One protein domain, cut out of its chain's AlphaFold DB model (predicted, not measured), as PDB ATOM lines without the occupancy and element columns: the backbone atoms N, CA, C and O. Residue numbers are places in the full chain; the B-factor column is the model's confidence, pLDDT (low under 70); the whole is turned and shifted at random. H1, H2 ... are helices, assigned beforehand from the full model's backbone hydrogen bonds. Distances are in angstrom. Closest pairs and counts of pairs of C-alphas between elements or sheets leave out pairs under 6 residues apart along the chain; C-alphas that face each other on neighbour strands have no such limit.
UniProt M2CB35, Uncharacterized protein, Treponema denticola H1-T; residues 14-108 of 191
ATOM      1  N   LEU A  14      58.596  83.150 138.052       52.16
ATOM      2  CA  LEU A  14      59.826  83.245 137.255       52.16
ATOM      3  C   LEU A  14      60.446  81.864 137.003       52.16
ATOM      4  O   LEU A  14      60.895  81.588 135.894       52.16
ATOM      5  N   LYS A  15      60.396  80.964 137.995       59.53
ATOM      6  CA  LYS A  15      60.850  79.574 137.848       59.53
ATOM      7  C   LYS A  15      60.030  78.810 136.808       59.53
ATOM      8  O   LYS A  15      60.604  78.132 135.964       59.53
ATOM      9  N   SER A  16      58.702  78.938 136.848       59.47
ATOM     10  CA  SER A  16      57.812  78.286 135.879       59.47
ATOM     11  C   SER A  16      58.013  78.812 134.456       59.47
ATOM     12  O   SER A  16      58.071  78.020 133.519       59.47
ATOM     13  N   SER A  17      58.221  80.126 134.306       60.84
ATOM     14  CA  SER A  17      58.504  80.765 133.020       60.84
ATOM     15  C   SER A  17      59.850  80.318 132.446       60.84
ATOM     16  O   SER A  17      59.924  79.993 131.269       60.84
ATOM     17  N   LEU A  18      60.905  80.255 133.264       59.84
ATOM     18  CA  LEU A  18      62.226  79.774 132.838       59.84
ATOM     19  C   LEU A  18      62.197  78.295 132.434       59.84
ATOM     20  O   LEU A  18      62.789  77.924 131.428       59.84
ATOM     21  N   ILE A  19      61.476  77.452 133.179       68.44
ATOM     22  CA  ILE A  19      61.306  76.031 132.836       68.44
ATOM     23  C   ILE A  19      60.532  75.871 131.522       68.44
ATOM     24  O   ILE A  19      60.880  75.007 130.720       68.44
ATOM     25  N   ALA A  20      59.505  76.693 131.288       65.38
ATOM     26  CA  ALA A  20      58.745  76.675 130.042       65.38
ATOM     27  C   ALA A  20      59.622  77.049 128.837       65.38
ATOM     28  O   ALA A  20      59.639  76.304 127.864       65.38
ATOM     29  N   VAL A  21      60.415  78.121 128.951       67.31
ATOM     30  CA  VAL A  21      61.348  78.561 127.897       67.31
ATOM     31  C   VAL A  21      62.396  77.486 127.598       67.31
ATOM     32  O   VAL A  21      62.579  77.104 126.449       67.31
ATOM     33  N   VAL A  22      63.024  76.908 128.630       69.81
ATOM     34  CA  VAL A  22      64.028  75.840 128.450       69.81
ATOM     35  C   VAL A  22      63.418  74.589 127.810       69.81
ATOM     36  O   VAL A  22      64.066  73.925 127.002       69.81
ATOM     37  N   LYS A  23      62.171  74.249 128.153       71.25
ATOM     38  CA  LYS A  23      61.459  73.122 127.542       71.25
ATOM     39  C   LYS A  23      61.144  73.390 126.069       71.25
ATOM     40  O   LYS A  23      61.303  72.489 125.255       71.25
ATOM     41  N   GLU A  24      60.727  74.606 125.738       71.69
ATOM     42  CA  GLU A  24      60.433  75.029 124.368       71.69
ATOM     43  C   GLU A  24      61.697  75.005 123.491       71.69
ATOM     44  O   GLU A  24      61.674  74.447 122.393       71.69
ATOM     45  N   ASP A  25      62.831  75.473 124.020       70.19
ATOM     46  CA  ASP A  25      64.136  75.404 123.351       70.19
ATOM     47  C   ASP A  25      64.616  73.957 123.157       70.19
ATOM     48  O   ASP A  25      65.070  73.587 122.073       70.19
ATOM     49  N   LEU A  26      64.474  73.097 124.174       68.25
ATOM     50  CA  LEU A  26      64.806  71.670 124.067       68.25
ATOM     51  C   LEU A  26      63.922  70.945 123.048       68.25
ATOM     52  O   LEU A  26      64.421  70.124 122.279       68.25
ATOM     53  N   GLU A  27      62.621  71.243 123.022       70.50
ATOM     54  CA  GLU A  27      61.705  70.697 122.024       70.50
ATOM     55  C   GLU A  27      62.085  71.154 120.617       70.50
ATOM     56  O   GLU A  27      62.074  70.330 119.704       70.50
ATOM     57  N   LYS A  28      62.471  72.423 120.442       68.56
ATOM     58  CA  LYS A  28      62.924  72.971 119.162       68.56
ATOM     59  C   LYS A  28      64.207  72.295 118.677       68.56
ATOM     60  O   LYS A  28      64.223  71.793 117.554       68.56
ATOM     61  N   MET A  29      65.224  72.174 119.537       66.06
ATOM     62  CA  MET A  29      66.470  71.469 119.205       66.06
ATOM     63  C   MET A  29      66.226  69.993 118.871       66.06
ATOM     64  O   MET A  29      66.792  69.469 117.913       66.06
ATOM     65  N   ALA A  30      65.362  69.305 119.626       62.06
ATOM     66  CA  ALA A  30      65.006  67.917 119.341       62.06
ATOM     67  C   ALA A  30      64.274  67.778 117.995       62.06
ATOM     68  O   ALA A  30      64.484  66.799 117.277       62.06
ATOM     69  N   ASN A  31      63.439  68.755 117.632       66.56
ATOM     70  CA  ASN A  31      62.715  68.776 116.364       66.56
ATOM     71  C   ASN A  31      63.642  69.045 115.171       66.56
ATOM     72  O   ASN A  31      63.542  68.359 114.156       66.56
ATOM     73  N   GLU A  32      64.554  70.011 115.299       62.94
ATOM     74  CA  GLU A  32      65.590  70.301 114.302       62.94
ATOM     75  C   GLU A  32      66.462  69.061 114.068       62.94
ATOM     76  O   GLU A  32      66.594  68.602 112.933       62.94
ATOM     77  N   TYR A  33      66.921  68.429 115.150       59.56
ATOM     78  CA  TYR A  33      67.698  67.194 115.095       59.56
ATOM     79  C   TYR A  33      66.933  66.023 114.455       59.56
ATOM     80  O   TYR A  33      67.502  65.257 113.675       59.56
ATOM     81  N   TYR A  34      65.638  65.871 114.758       62.62
ATOM     82  CA  TYR A  34      64.780  64.836 114.172       62.62
ATOM     83  C   TYR A  34      64.626  65.020 112.656       62.62
ATOM     84  O   TYR A  34      64.754  64.059 111.896       62.62
ATOM     85  N   ILE A  35      64.388  66.256 112.213       64.12
ATOM     86  CA  ILE A  35      64.217  66.588 110.795       64.12
ATOM     87  C   ILE A  35      65.521  66.360 110.032       64.12
ATOM     88  O   ILE A  35      65.499  65.728 108.980       64.12
ATOM     89  N   GLU A  36      66.656  66.794 110.580       62.72
ATOM     90  CA  GLU A  36      67.963  66.669 109.925       62.72
ATOM     91  C   GLU A  36      68.461  65.222 109.819       62.72
ATOM     92  O   GLU A  36      69.132  64.878 108.846       62.72
ATOM     93  N   ARG A  37      68.129  64.348 110.782       60.88
ATOM     94  CA  ARG A  37      68.589  62.947 110.769       60.88
ATOM     95  C   ARG A  37      67.648  61.950 110.100       60.88
ATOM     96  O   ARG A  37      68.135  60.919 109.642       60.88
ATOM     97  N   LEU A  38      66.334  62.187 110.085       64.38
ATOM     98  CA  LEU A  38      65.359  61.173 109.647       64.38
ATOM     99  C   LEU A  38      64.610  61.537 108.368       64.38
ATOM    100  O   LEU A  38      64.113  60.639 107.687       64.38
ATOM    101  N   ILE A  39      64.534  62.820 108.008       72.94
ATOM    102  CA  ILE A  39      63.846  63.241 106.790       72.94
ATOM    103  C   ILE A  39      64.888  63.426 105.696       72.94
ATOM    104  O   ILE A  39      65.649  64.388 105.683       72.94
ATOM    105  N   LYS A  40      64.902  62.504 104.732       82.56
ATOM    106  CA  LYS A  40      65.670  62.698 103.503       82.56
ATOM    107  C   LYS A  40      65.024  63.827 102.703       82.56
ATOM    108  O   LYS A  40      63.960  63.636 102.119       82.56
ATOM    109  N   ILE A  41      65.680  64.981 102.678       87.62
ATOM    110  CA  ILE A  41      65.279  66.116 101.852       87.62
ATOM    111  C   ILE A  41      66.004  66.005 100.511       87.62
ATOM    112  O   ILE A  41      67.221  65.831 100.462       87.62
ATOM    113  N   VAL A  42      65.244  66.076  99.423       91.62
ATOM    114  CA  VAL A  42      65.746  66.031  98.050       91.62
ATOM    115  C   VAL A  42      65.382  67.345  97.348       91.62
ATOM    116  O   VAL A  42      64.252  67.821  97.490       91.62
ATOM    117  N   PRO A  43      66.300  67.953  96.582       91.56
ATOM    118  CA  PRO A  43      65.973  69.059  95.689       91.56
ATOM    119  C   PRO A  43      64.806  68.743  94.753       91.56
ATOM    120  O   PRO A  43      64.628  67.608  94.303       91.56
ATOM    121  N   SER A  44      64.004  69.762  94.441       87.44
ATOM    122  CA  SER A  44      62.962  69.651  93.421       87.44
ATOM    123  C   SER A  44      63.578  69.204  92.105       87.44
ATOM    124  O   SER A  44      64.709  69.551  91.769       87.44
ATOM    125  N   GLN A  45      62.805  68.440  91.334       85.88
ATOM    126  CA  GLN A  45      63.242  67.951  90.034       85.88
ATOM    127  C   GLN A  45      63.846  69.086  89.195       85.88
ATOM    128  O   GLN A  45      63.205  70.112  89.009       85.88
ATOM    129  N   GLY A  46      65.045  68.872  88.649       82.94
ATOM    130  CA  GLY A  46      65.720  69.846  87.787       82.94
ATOM    131  C   GLY A  46      66.552  70.903  88.518       82.94
ATOM    132  O   GLY A  46      67.139  71.731  87.832       82.94
ATOM    133  N   LEU A  47      66.637  70.860  89.852       86.81
ATOM    134  CA  LEU A  47      67.516  71.722  90.645       86.81
ATOM    135  C   LEU A  47      68.637  70.919  91.310       86.81
ATOM    136  O   LEU A  47      68.442  69.762  91.688       86.81
ATOM    137  N   GLU A  48      69.800  71.551  91.463       86.06
ATOM    138  CA  GLU A  48      70.938  70.987  92.200       86.06
ATOM    139  C   GLU A  48      70.763  71.140  93.717       86.06
ATOM    140  O   GLU A  48      71.096  70.224  94.466       86.06
ATOM    141  N   ASN A  49      70.172  72.256  94.160       91.81
ATOM    142  CA  ASN A  49      69.868  72.551  95.559       91.81
ATOM    143  C   ASN A  49      68.363  72.819  95.760       91.81
ATOM    144  O   ASN A  49      67.562  72.800  94.822       91.81
ATOM    145  N   LEU A  50      67.944  72.992  97.018       94.19
ATOM    146  CA  LEU A  50      66.541  73.238  97.356       94.19
ATOM    147  C   LEU A  50      66.027  74.498  96.664       94.19
ATOM    148  O   LEU A  50      66.731  75.501  96.584       94.19
ATOM    149  N   SER A  51      64.771  74.476  96.223       96.69
ATOM    150  CA  SER A  51      64.123  75.705  95.776       96.69
ATOM    151  C   SER A  51      63.763  76.604  96.959       96.69
ATOM    152  O   SER A  51      63.538  76.124  98.073       96.69
ATOM    153  N   TYR A  52      63.619  77.907  96.715       97.06
ATOM    154  CA  TYR A  52      63.105  78.839  97.728       97.06
ATOM    155  C   TYR A  52      61.739  78.410  98.288       97.06
ATOM    156  O   TYR A  52      61.459  78.623  99.469       97.06
ATOM    157  N   ALA A  53      60.879  77.808  97.460       96.88
ATOM    158  CA  ALA A  53      59.601  77.269  97.911       96.88
ATOM    159  C   ALA A  53      59.784  76.063  98.845       96.88
ATOM    160  O   ALA A  53      59.120  75.991  99.876       96.88
ATOM    161  N   GLN A  54      60.691  75.134  98.519       96.06
ATOM    162  CA  GLN A  54      60.986  73.999  99.398       96.06
ATOM    163  C   GLN A  54      61.552  74.456 100.736       96.06
ATOM    164  O   GLN A  54      61.066  74.002 101.766       96.06
ATOM    165  N   ASP A  55      62.519  75.374 100.729       96.00
ATOM    166  CA  ASP A  55      63.120  75.910 101.953       96.00
ATOM    167  C   ASP A  55      62.064  76.548 102.870       96.00
ATOM    168  O   ASP A  55      61.962  76.203 104.048       96.00
ATOM    169  N   MET A  56      61.176  77.377 102.308       96.44
ATOM    170  CA  MET A  56      60.044  77.947 103.041       96.44
ATOM    171  C   MET A  56      59.167  76.865 103.687       96.44
ATOM    172  O   MET A  56      58.808  76.979 104.860       96.44
ATOM    173  N   LEU A  57      58.817  75.810 102.947       96.69
ATOM    174  CA  LEU A  57      57.975  74.733 103.468       96.69
ATOM    175  C   LEU A  57      58.703  73.879 104.516       96.69
ATOM    176  O   LEU A  57      58.088  73.474 105.499       96.69
ATOM    177  N   ILE A  58      60.001  73.626 104.345       94.31
ATOM    178  CA  ILE A  58      60.834  72.905 105.318       94.31
ATOM    179  C   ILE A  58      60.929  73.696 106.622       94.31
ATOM    180  O   ILE A  58      60.776  73.112 107.695       94.31
ATOM    181  N   ASN A  59      61.105  75.016 106.552       93.62
ATOM    182  CA  ASN A  59      61.104  75.872 107.738       93.62
ATOM    183  C   ASN A  59      59.761  75.782 108.479       93.62
ATOM    184  O   ASN A  59      59.744  75.592 109.693       93.62
ATOM    185  N   MET A  60      58.634  75.735 107.759       94.81
ATOM    186  CA  MET A  60      57.324  75.485 108.377       94.81
ATOM    187  C   MET A  60      57.192  74.090 109.010       94.81
ATOM    188  O   MET A  60      56.453  73.923 109.983       94.81
ATOM    189  N   VAL A  61      57.873  73.067 108.485       91.56
ATOM    190  CA  VAL A  61      57.933  71.741 109.130       91.56
ATOM    191  C   VAL A  61      58.720  71.830 110.437       91.56
ATOM    192  O   VAL A  61      58.236  71.349 111.464       91.56
ATOM    193  N   LYS A  62      59.890  72.483 110.419       87.69
ATOM    194  CA  LYS A  62      60.744  72.693 111.602       87.69
ATOM    195  C   LYS A  62      60.000  73.425 112.713       87.69
ATOM    196  O   LYS A  62      59.980  72.961 113.853       87.69
ATOM    197  N   GLU A  63      59.289  74.484 112.345       91.00
ATOM    198  CA  GLU A  63      58.486  75.319 113.240       91.00
ATOM    199  C   GLU A  63      57.126  74.706 113.616       91.00
ATOM    200  O   GLU A  63      56.373  75.300 114.383       91.00
ATOM    201  N   ARG A  64      56.775  73.523 113.086       89.69
ATOM    202  CA  ARG A  64      55.468  72.862 113.284       89.69
ATOM    203  C   ARG A  64      54.264  73.708 112.828       89.69
ATOM    204  O   ARG A  64      53.138  73.485 113.272       89.69
ATOM    205  N   THR A  65      54.465  74.628 111.887       95.69
ATOM    206  CA  THR A  65      53.433  75.517 111.327       95.69
ATOM    207  C   THR A  65      52.872  75.029 109.986       95.69
ATOM    208  O   THR A  65      51.864  75.549 109.508       95.69
ATOM    209  N   LEU A  66      53.437  73.972 109.384       95.44
ATOM    210  CA  LEU A  66      52.983  73.488 108.071       95.44
ATOM    211  C   LEU A  66      51.502  73.066 108.062       95.44
ATOM    212  O   LEU A  66      50.771  73.344 107.110       95.44
ATOM    213  N   ARG A  67      51.020  72.413 109.127       94.75
ATOM    214  CA  ARG A  67      49.619  71.965 109.225       94.75
ATOM    215  C   ARG A  67      48.634  73.133 109.247       94.75
ATOM    216  O   ARG A  67      47.598  73.054 108.584       94.75
ATOM    217  N   SER A  68      48.938  74.200 109.983       96.88
ATOM    218  CA  SER A  68      48.076  75.384 110.028       96.88
ATOM    219  C   SER A  68      48.101  76.130 108.695       96.88
ATOM    220  O   SER A  68      47.037  76.508 108.207       96.88
ATOM    221  N   PHE A  69      49.269  76.234 108.048       97.12
ATOM    222  CA  PHE A  69      49.389  76.740 106.679       97.12
ATOM    223  C   PHE A  69      48.481  75.963 105.714       97.12
ATOM    224  O   PHE A  69      47.662  76.557 105.018       97.12
ATOM    225  N   CYS A  70      48.555  74.630 105.728       96.44
ATOM    226  CA  CYS A  70      47.755  73.794 104.834       96.44
ATOM    227  C   CYS A  70      46.246  73.930 105.086       96.44
ATOM    228  O   CYS A  70      45.459  73.988 104.146       96.44
ATOM    229  N   THR A  71      45.845  74.042 106.354       96.38
ATOM    230  CA  THR A  71      44.440  74.255 106.735       96.38
ATOM    231  C   THR A  71      43.934  75.612 106.241       96.38
ATOM    232  O   THR A  71      42.832  75.699 105.710       96.38
ATOM    233  N   LYS A  72      44.754  76.665 106.365       95.94
ATOM    234  CA  LYS A  72      44.409  78.028 105.936       95.94
ATOM    235  C   LYS A  72      44.119  78.119 104.435       95.94
ATOM    236  O   LYS A  72      43.200  78.833 104.052       95.94
ATOM    237  N   TYR A  73      44.899  77.423 103.610       93.06
ATOM    238  CA  TYR A  73      44.748  77.437 102.148       93.06
ATOM    239  C   TYR A  73      43.972  76.227 101.608       93.06
ATOM    240  O   TYR A  73      43.948  76.018 100.403       93.06
ATOM    241  N   ASN A  74      43.341  75.431 102.479       92.38
ATOM    242  CA  ASN A  74      42.545  74.258 102.106       92.38
ATOM    243  C   ASN A  74      43.284  73.256 101.184       92.38
ATOM    244  O   ASN A  74      42.721  72.722 100.229       92.38
ATOM    245  N   ILE A  75      44.559  72.991 101.480       93.12
ATOM    246  CA  ILE A  75      45.422  72.079 100.713       93.12
ATOM    247  C   ILE A  75      45.779  70.826 101.531       93.12
ATOM    248  O   ILE A  75      45.954  70.910 102.753       93.12
ATOM    249  N   PRO A  76      45.947  69.647 100.901       94.06
ATOM    250  CA  PRO A  76      46.319  68.435 101.623       94.06
ATOM    251  C   PRO A  76      47.724  68.532 102.231       94.06
ATOM    252  O   PRO A  76      48.727  68.601 101.518       94.06
ATOM    253  N   HIS A  77      47.813  68.451 103.562       95.00
ATOM    254  CA  HIS A  77      49.090  68.506 104.283       95.00
ATOM    255  C   HIS A  77      50.096  67.454 103.802       95.00
ATOM    256  O   HIS A  77      51.281  67.746 103.675       95.00
ATOM    257  N   SER A  78      49.636  66.233 103.512       93.81
ATOM    258  CA  SER A  78      50.499  65.160 103.012       93.81
ATOM    259  C   SER A  78      51.147  65.506 101.673       93.81
ATOM    260  O   SER A  78      52.314  65.191 101.475       93.81
ATOM    261  N   ASP A  79      50.424  66.162 100.761       93.00
ATOM    262  CA  ASP A  79      50.981  66.540  99.462       93.00
ATOM    263  C   ASP A  79      52.019  67.650  99.612       93.00
ATOM    264  O   ASP A  79      53.107  67.537  99.053       93.00
ATOM    265  N   ILE A  80      51.733  68.675 100.420       96.44
ATOM    266  CA  ILE A  80      52.681  69.768 100.666       96.44
ATOM    267  C   ILE A  80      53.925  69.274 101.396       96.44
ATOM    268  O   ILE A  80      55.032  69.656 101.030       96.44
ATOM    269  N   TYR A  81      53.772  68.382 102.375       95.06
ATOM    270  CA  TYR A  81      54.907  67.773 103.063       95.06
ATOM    271  C   TYR A  81      55.813  67.011 102.086       95.06
ATOM    272  O   TYR A  81      57.023  67.215 102.085       95.06
ATOM    273  N   ARG A  82      55.235  66.198 101.190       94.38
ATOM    274  CA  ARG A  82      55.994  65.461 100.161       94.38
ATOM    275  C   ARG A  82      56.657  66.385  99.136       94.38
ATOM    276  O   ARG A  82      57.703  66.037  98.597       94.38
ATOM    277  N   MET A  83      56.068  67.550  98.861       95.06
ATOM    278  CA  MET A  83      56.697  68.585  98.031       95.06
ATOM    279  C   MET A  83      57.852  69.275  98.761       95.06
ATOM    280  O   MET A  83      58.909  69.476  98.169       95.06
ATOM    281  N   ALA A  84      57.689  69.576 100.051       94.88
ATOM    282  CA  ALA A  84      58.730  70.170 100.886       94.88
ATOM    283  C   ALA A  84      59.979  69.280 100.935       94.88
ATOM    284  O   ALA A  84      61.088  69.749 100.700       94.88
ATOM    285  N   THR A  85      59.795  67.975 101.153       93.31
ATOM    286  CA  THR A  85      60.895  66.998 101.222       93.31
ATOM    287  C   THR A  85      61.439  66.576  99.856       93.31
ATOM    288  O   THR A  85      62.437  65.863  99.799       93.31
ATOM    289  N   GLY A  86      60.798  66.984  98.756       92.06
ATOM    290  CA  GLY A  86      61.176  66.586  97.397       92.06
ATOM    291  C   GLY A  86      60.817  65.149  97.025       92.06
ATOM    292  O   GLY A  86      61.197  64.679  95.954       92.06
ATOM    293  N   GLU A  87      60.052  64.441  97.861       92.19
ATOM    294  CA  GLU A  87      59.503  63.124  97.517       92.19
ATOM    295  C   GLU A  87      58.546  63.209  96.313       92.19
ATOM    296  O   GLU A  87      58.399  62.259  95.540       92.19
ATOM    297  N   ARG A  88      57.893  64.363  96.133       92.06
ATOM    298  CA  ARG A  88      56.967  64.628  95.033       92.06
ATOM    299  C   ARG A  88      57.257  65.981  94.389       92.06
ATOM    300  O   ARG A  88      57.362  66.988  95.076       92.06
ATOM    301  N   ALA A  89      57.289  66.022  93.057       93.44
ATOM    302  CA  ALA A  89      57.382  67.285  92.329       93.44
ATOM    303  C   ALA A  89      56.129  68.164  92.550       93.44
ATOM    304  O   ALA A  89      55.016  67.625  92.638       93.44
ATOM    305  N   PRO A  90      56.274  69.502  92.574       93.75
ATOM    306  CA  PRO A  90      55.150  70.419  92.733       93.75
ATOM    307  C   PRO A  90      54.058  70.208  91.676       93.75
ATOM    308  O   PRO A  90      54.320  70.127  90.475       93.75
ATOM    309  N   GLY A  91      52.808  70.095  92.118       93.44
ATOM    310  CA  GLY A  91      51.663  69.934  91.220       93.44
ATOM    311  C   GLY A  91      51.213  71.271  90.633       93.44
ATOM    312  O   GLY A  91      51.214  72.270  91.343       93.44
ATOM    313  N   TYR A  92      50.752  71.278  89.376       94.31
ATOM    314  CA  TYR A  92      50.249  72.493  88.714       94.31
ATOM    315  C   TYR A  92      49.190  73.221  89.549       94.31
ATOM    316  O   TYR A  92      49.352  74.396  89.852       94.31
ATOM    317  N   TYR A  93      48.151  72.507  89.993       93.06
ATOM    318  CA  TYR A  93      47.079  73.111  90.785       93.06
ATOM    319  C   TYR A  93      47.536  73.590  92.164       93.06
ATOM    320  O   TYR A  93      47.018  74.582  92.645       93.06
ATOM    321  N   ILE A  94      48.532  72.944  92.779       94.44
ATOM    322  CA  ILE A  94      49.086  73.418  94.053       94.44
ATOM    323  C   ILE A  94      49.861  74.722  93.850       94.44
ATOM    324  O   ILE A  94      49.694  75.651  94.633       94.44
ATOM    325  N   ILE A  95      50.676  74.820  92.792       95.50
ATOM    326  CA  ILE A  95      51.368  76.075  92.469       95.50
ATOM    327  C   ILE A  95      50.349  77.173  92.143       95.50
ATOM    328  O   ILE A  95      50.525  78.303  92.586       95.50
ATOM    329  N   LEU A  96      49.286  76.842  91.405       94.25
ATOM    330  CA  LEU A  96      48.213  77.776  91.071       94.25
ATOM    331  C   LEU A  96      47.491  78.291  92.324       94.25
ATOM    332  O   LEU A  96      47.363  79.498  92.483       94.25
ATOM    333  N   GLU A  97      47.060  77.397  93.215       93.25
ATOM    334  CA  GLU A  97      46.331  77.754  94.439       93.25
ATOM    335  C   GLU A  97      47.186  78.630  95.366       93.25
ATOM    336  O   GLU A  97      46.704  79.572  95.993       93.25
ATOM    337  N   LEU A  98      48.491  78.343  95.414       94.31
ATOM    338  CA  LEU A  98      49.437  79.031  96.282       94.31
ATOM    339  C   LEU A  98      50.144  80.208  95.618       94.31
ATOM    340  O   LEU A  98      50.980  80.814  96.278       94.31
ATOM    341  N   CYS A  99      49.842  80.577  94.369       93.88
ATOM    342  CA  CYS A  99      50.648  81.555  93.629       93.88
ATOM    343  C   CYS A  99      50.678  82.951  94.284       93.88
ATOM    344  O   CYS A  99      51.657  83.685  94.129       93.88
ATOM    345  N   GLU A 100      49.652  83.289  95.075       91.62
ATOM    346  CA  GLU A 100      49.584  84.521  95.869       91.62
ATOM    347  C   GLU A 100      50.531  84.545  97.077       91.62
ATOM    348  O   GLU A 100      50.897  85.625  97.544       91.62
ATOM    349  N   VAL A 101      50.922  83.377  97.593       93.69
ATOM    350  CA  VAL A 101      51.691  83.236  98.845       93.69
ATOM    351  C   VAL A 101      53.056  82.587  98.642       93.69
ATOM    352  O   VAL A 101      54.003  82.909  99.352       93.69
ATOM    353  N   ILE A 102      53.177  81.724  97.638       95.19
ATOM    354  CA  ILE A 102      54.415  81.146  97.130       95.19
ATOM    355  C   ILE A 102      54.434  81.404  95.626       95.19
ATOM    356  O   ILE A 102      53.835  80.674  94.837       95.19
ATOM    357  N   HIS A 103      55.140  82.460  95.228       95.94
ATOM    358  CA  HIS A 103      55.223  82.854  93.827       95.94
ATOM    359  C   HIS A 103      55.770  81.703  92.955       95.94
ATOM    360  O   HIS A 103      56.772  81.094  93.346       95.94
ATOM    361  N   PRO A 104      55.204  81.432  91.759       95.88
ATOM    362  CA  PRO A 104      55.595  80.310  90.906       95.88
ATOM    363  C   PRO A 104      57.102  80.187  90.678       95.88
ATOM    364  O   PRO A 104      57.649  79.108  90.865       95.88
ATOM    365  N   THR A 105      57.800  81.288  90.370       95.62
ATOM    366  CA  THR A 105      59.268  81.295  90.188       95.62
ATOM    367  C   THR A 105      60.032  80.666  91.356       95.62
ATOM    368  O   THR A 105      61.034  80.005  91.128       95.62
ATOM    369  N   LEU A 106      59.562  80.817  92.600       96.44
ATOM    370  CA  LEU A 106      60.268  80.312  93.784       96.44
ATOM    371  C   LEU A 106      60.314  78.785  93.848       96.44
ATOM    372  O   LEU A 106      61.142  78.238  94.566       96.44
ATOM    373  N   TRP A 107      59.453  78.096  93.097       96.25
ATOM    374  CA  TRP A 107      59.518  76.646  92.942       96.25
ATOM    375  C   TRP A 107      60.643  76.204  92.001       96.25
ATOM    376  O   TRP A 107      61.100  75.071  92.111       96.25
ATOM    377  N   PHE A 108      61.084  77.086  91.099       95.19
ATOM    378  CA  PHE A 108      62.049  76.804  90.031       95.19
ATOM    379  C   PHE A 108      63.394  77.514  90.219       95.19
ATOM    380  O   PHE A 108      64.252  77.388  89.355       95.19
TER     381      PHE A 108
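Overview. This is residues 14 to 108 of the 191 residues of an uncharacterized protein of Treponema denticola H1-T (UniProt M2CB35). A long helix, H1, reaches out as an arm from a small head of five short helices, H2 to H6; residues 14 to 27 of H1 stick out free. H2 is in the middle of the head, with H3 and H4 toward one side of it, H6 near its first residues, and H5 beyond H6. The printed part has 95 residues with six named helices, H1 to H6 in order, and no named strand; its class is all helix. The whole is loose, with a radius of gyration of the C-alphas of 15.4 A, and elongated, spanning 50 by 28 by 20 A, while the body without residues 14 to 27 spans 34 by 30 by 16 A.

Arrangement. H1, residues 14 to 38, touches H2, residues 52 to 62, with its residues 28 to 35 alone, at a steep tilt of 51 degrees, opposite ways; the closest C-alphas, of Glu 32 and Lys 62, are 6.0 A apart. H2 is the hub, touching three helices. H3, residues 66 to 72, is close to H2 but not clearly touching, about perpendicular at 75 degrees, with the C-alphas of Met 60 and Leu 66 closest at 4.8 A. H4, residues 77 to 84, touches H3 at a steep tilt of 55 degrees, opposite ways, closest at the C-alphas of Cys 70 and His 77, 5.5 A. H4 also touches H2 at a steep tilt of 54 degrees, opposite ways, closest at the C-alphas of Gln 54 and Ala 84, 4.7 A. The helix packing is mostly crossed, with no shallow tilt among these three touching pairs. H5, residues 92 to 97, touches no helix; it is only just apart from H4, at 8.4 A. H6, residues 104 to 107, is close to H5 but not clearly touching, with the C-alphas of Ile 95 and Pro 104 closest at 6.2 A. H6 touches H2, closest at the C-alphas of Ala 53 and Trp 107, 5.0 A. In H1 to H5 every O i to N i+4 pair is within hydrogen-bond range; H6 is too short for such a pair.

Along the chain. H1 begins at C-alpha 14, (59.826, 83.245, 137.255), and runs 35.8 A. H2 begins at C-alpha 52, (63.105, 78.839, 97.728), and measures 15.4 A. H3 measures 9.9 A, H4 10.4 A and H5 8.7 A. H6, 5.7 A long, ends at C-alpha 107, (59.518, 76.646, 92.942).

Size, cuts and confidence. The C-alphas of Leu 14 and Gly 46, the two farthest apart, are 51.6 A from each other. The printed part has no cut. The link from H1 to H2, residues 39 to 51, is long. Mean pLDDT of the printed part is 85.6, with residues 14 to 22, 26 and 28 to 38 under 70.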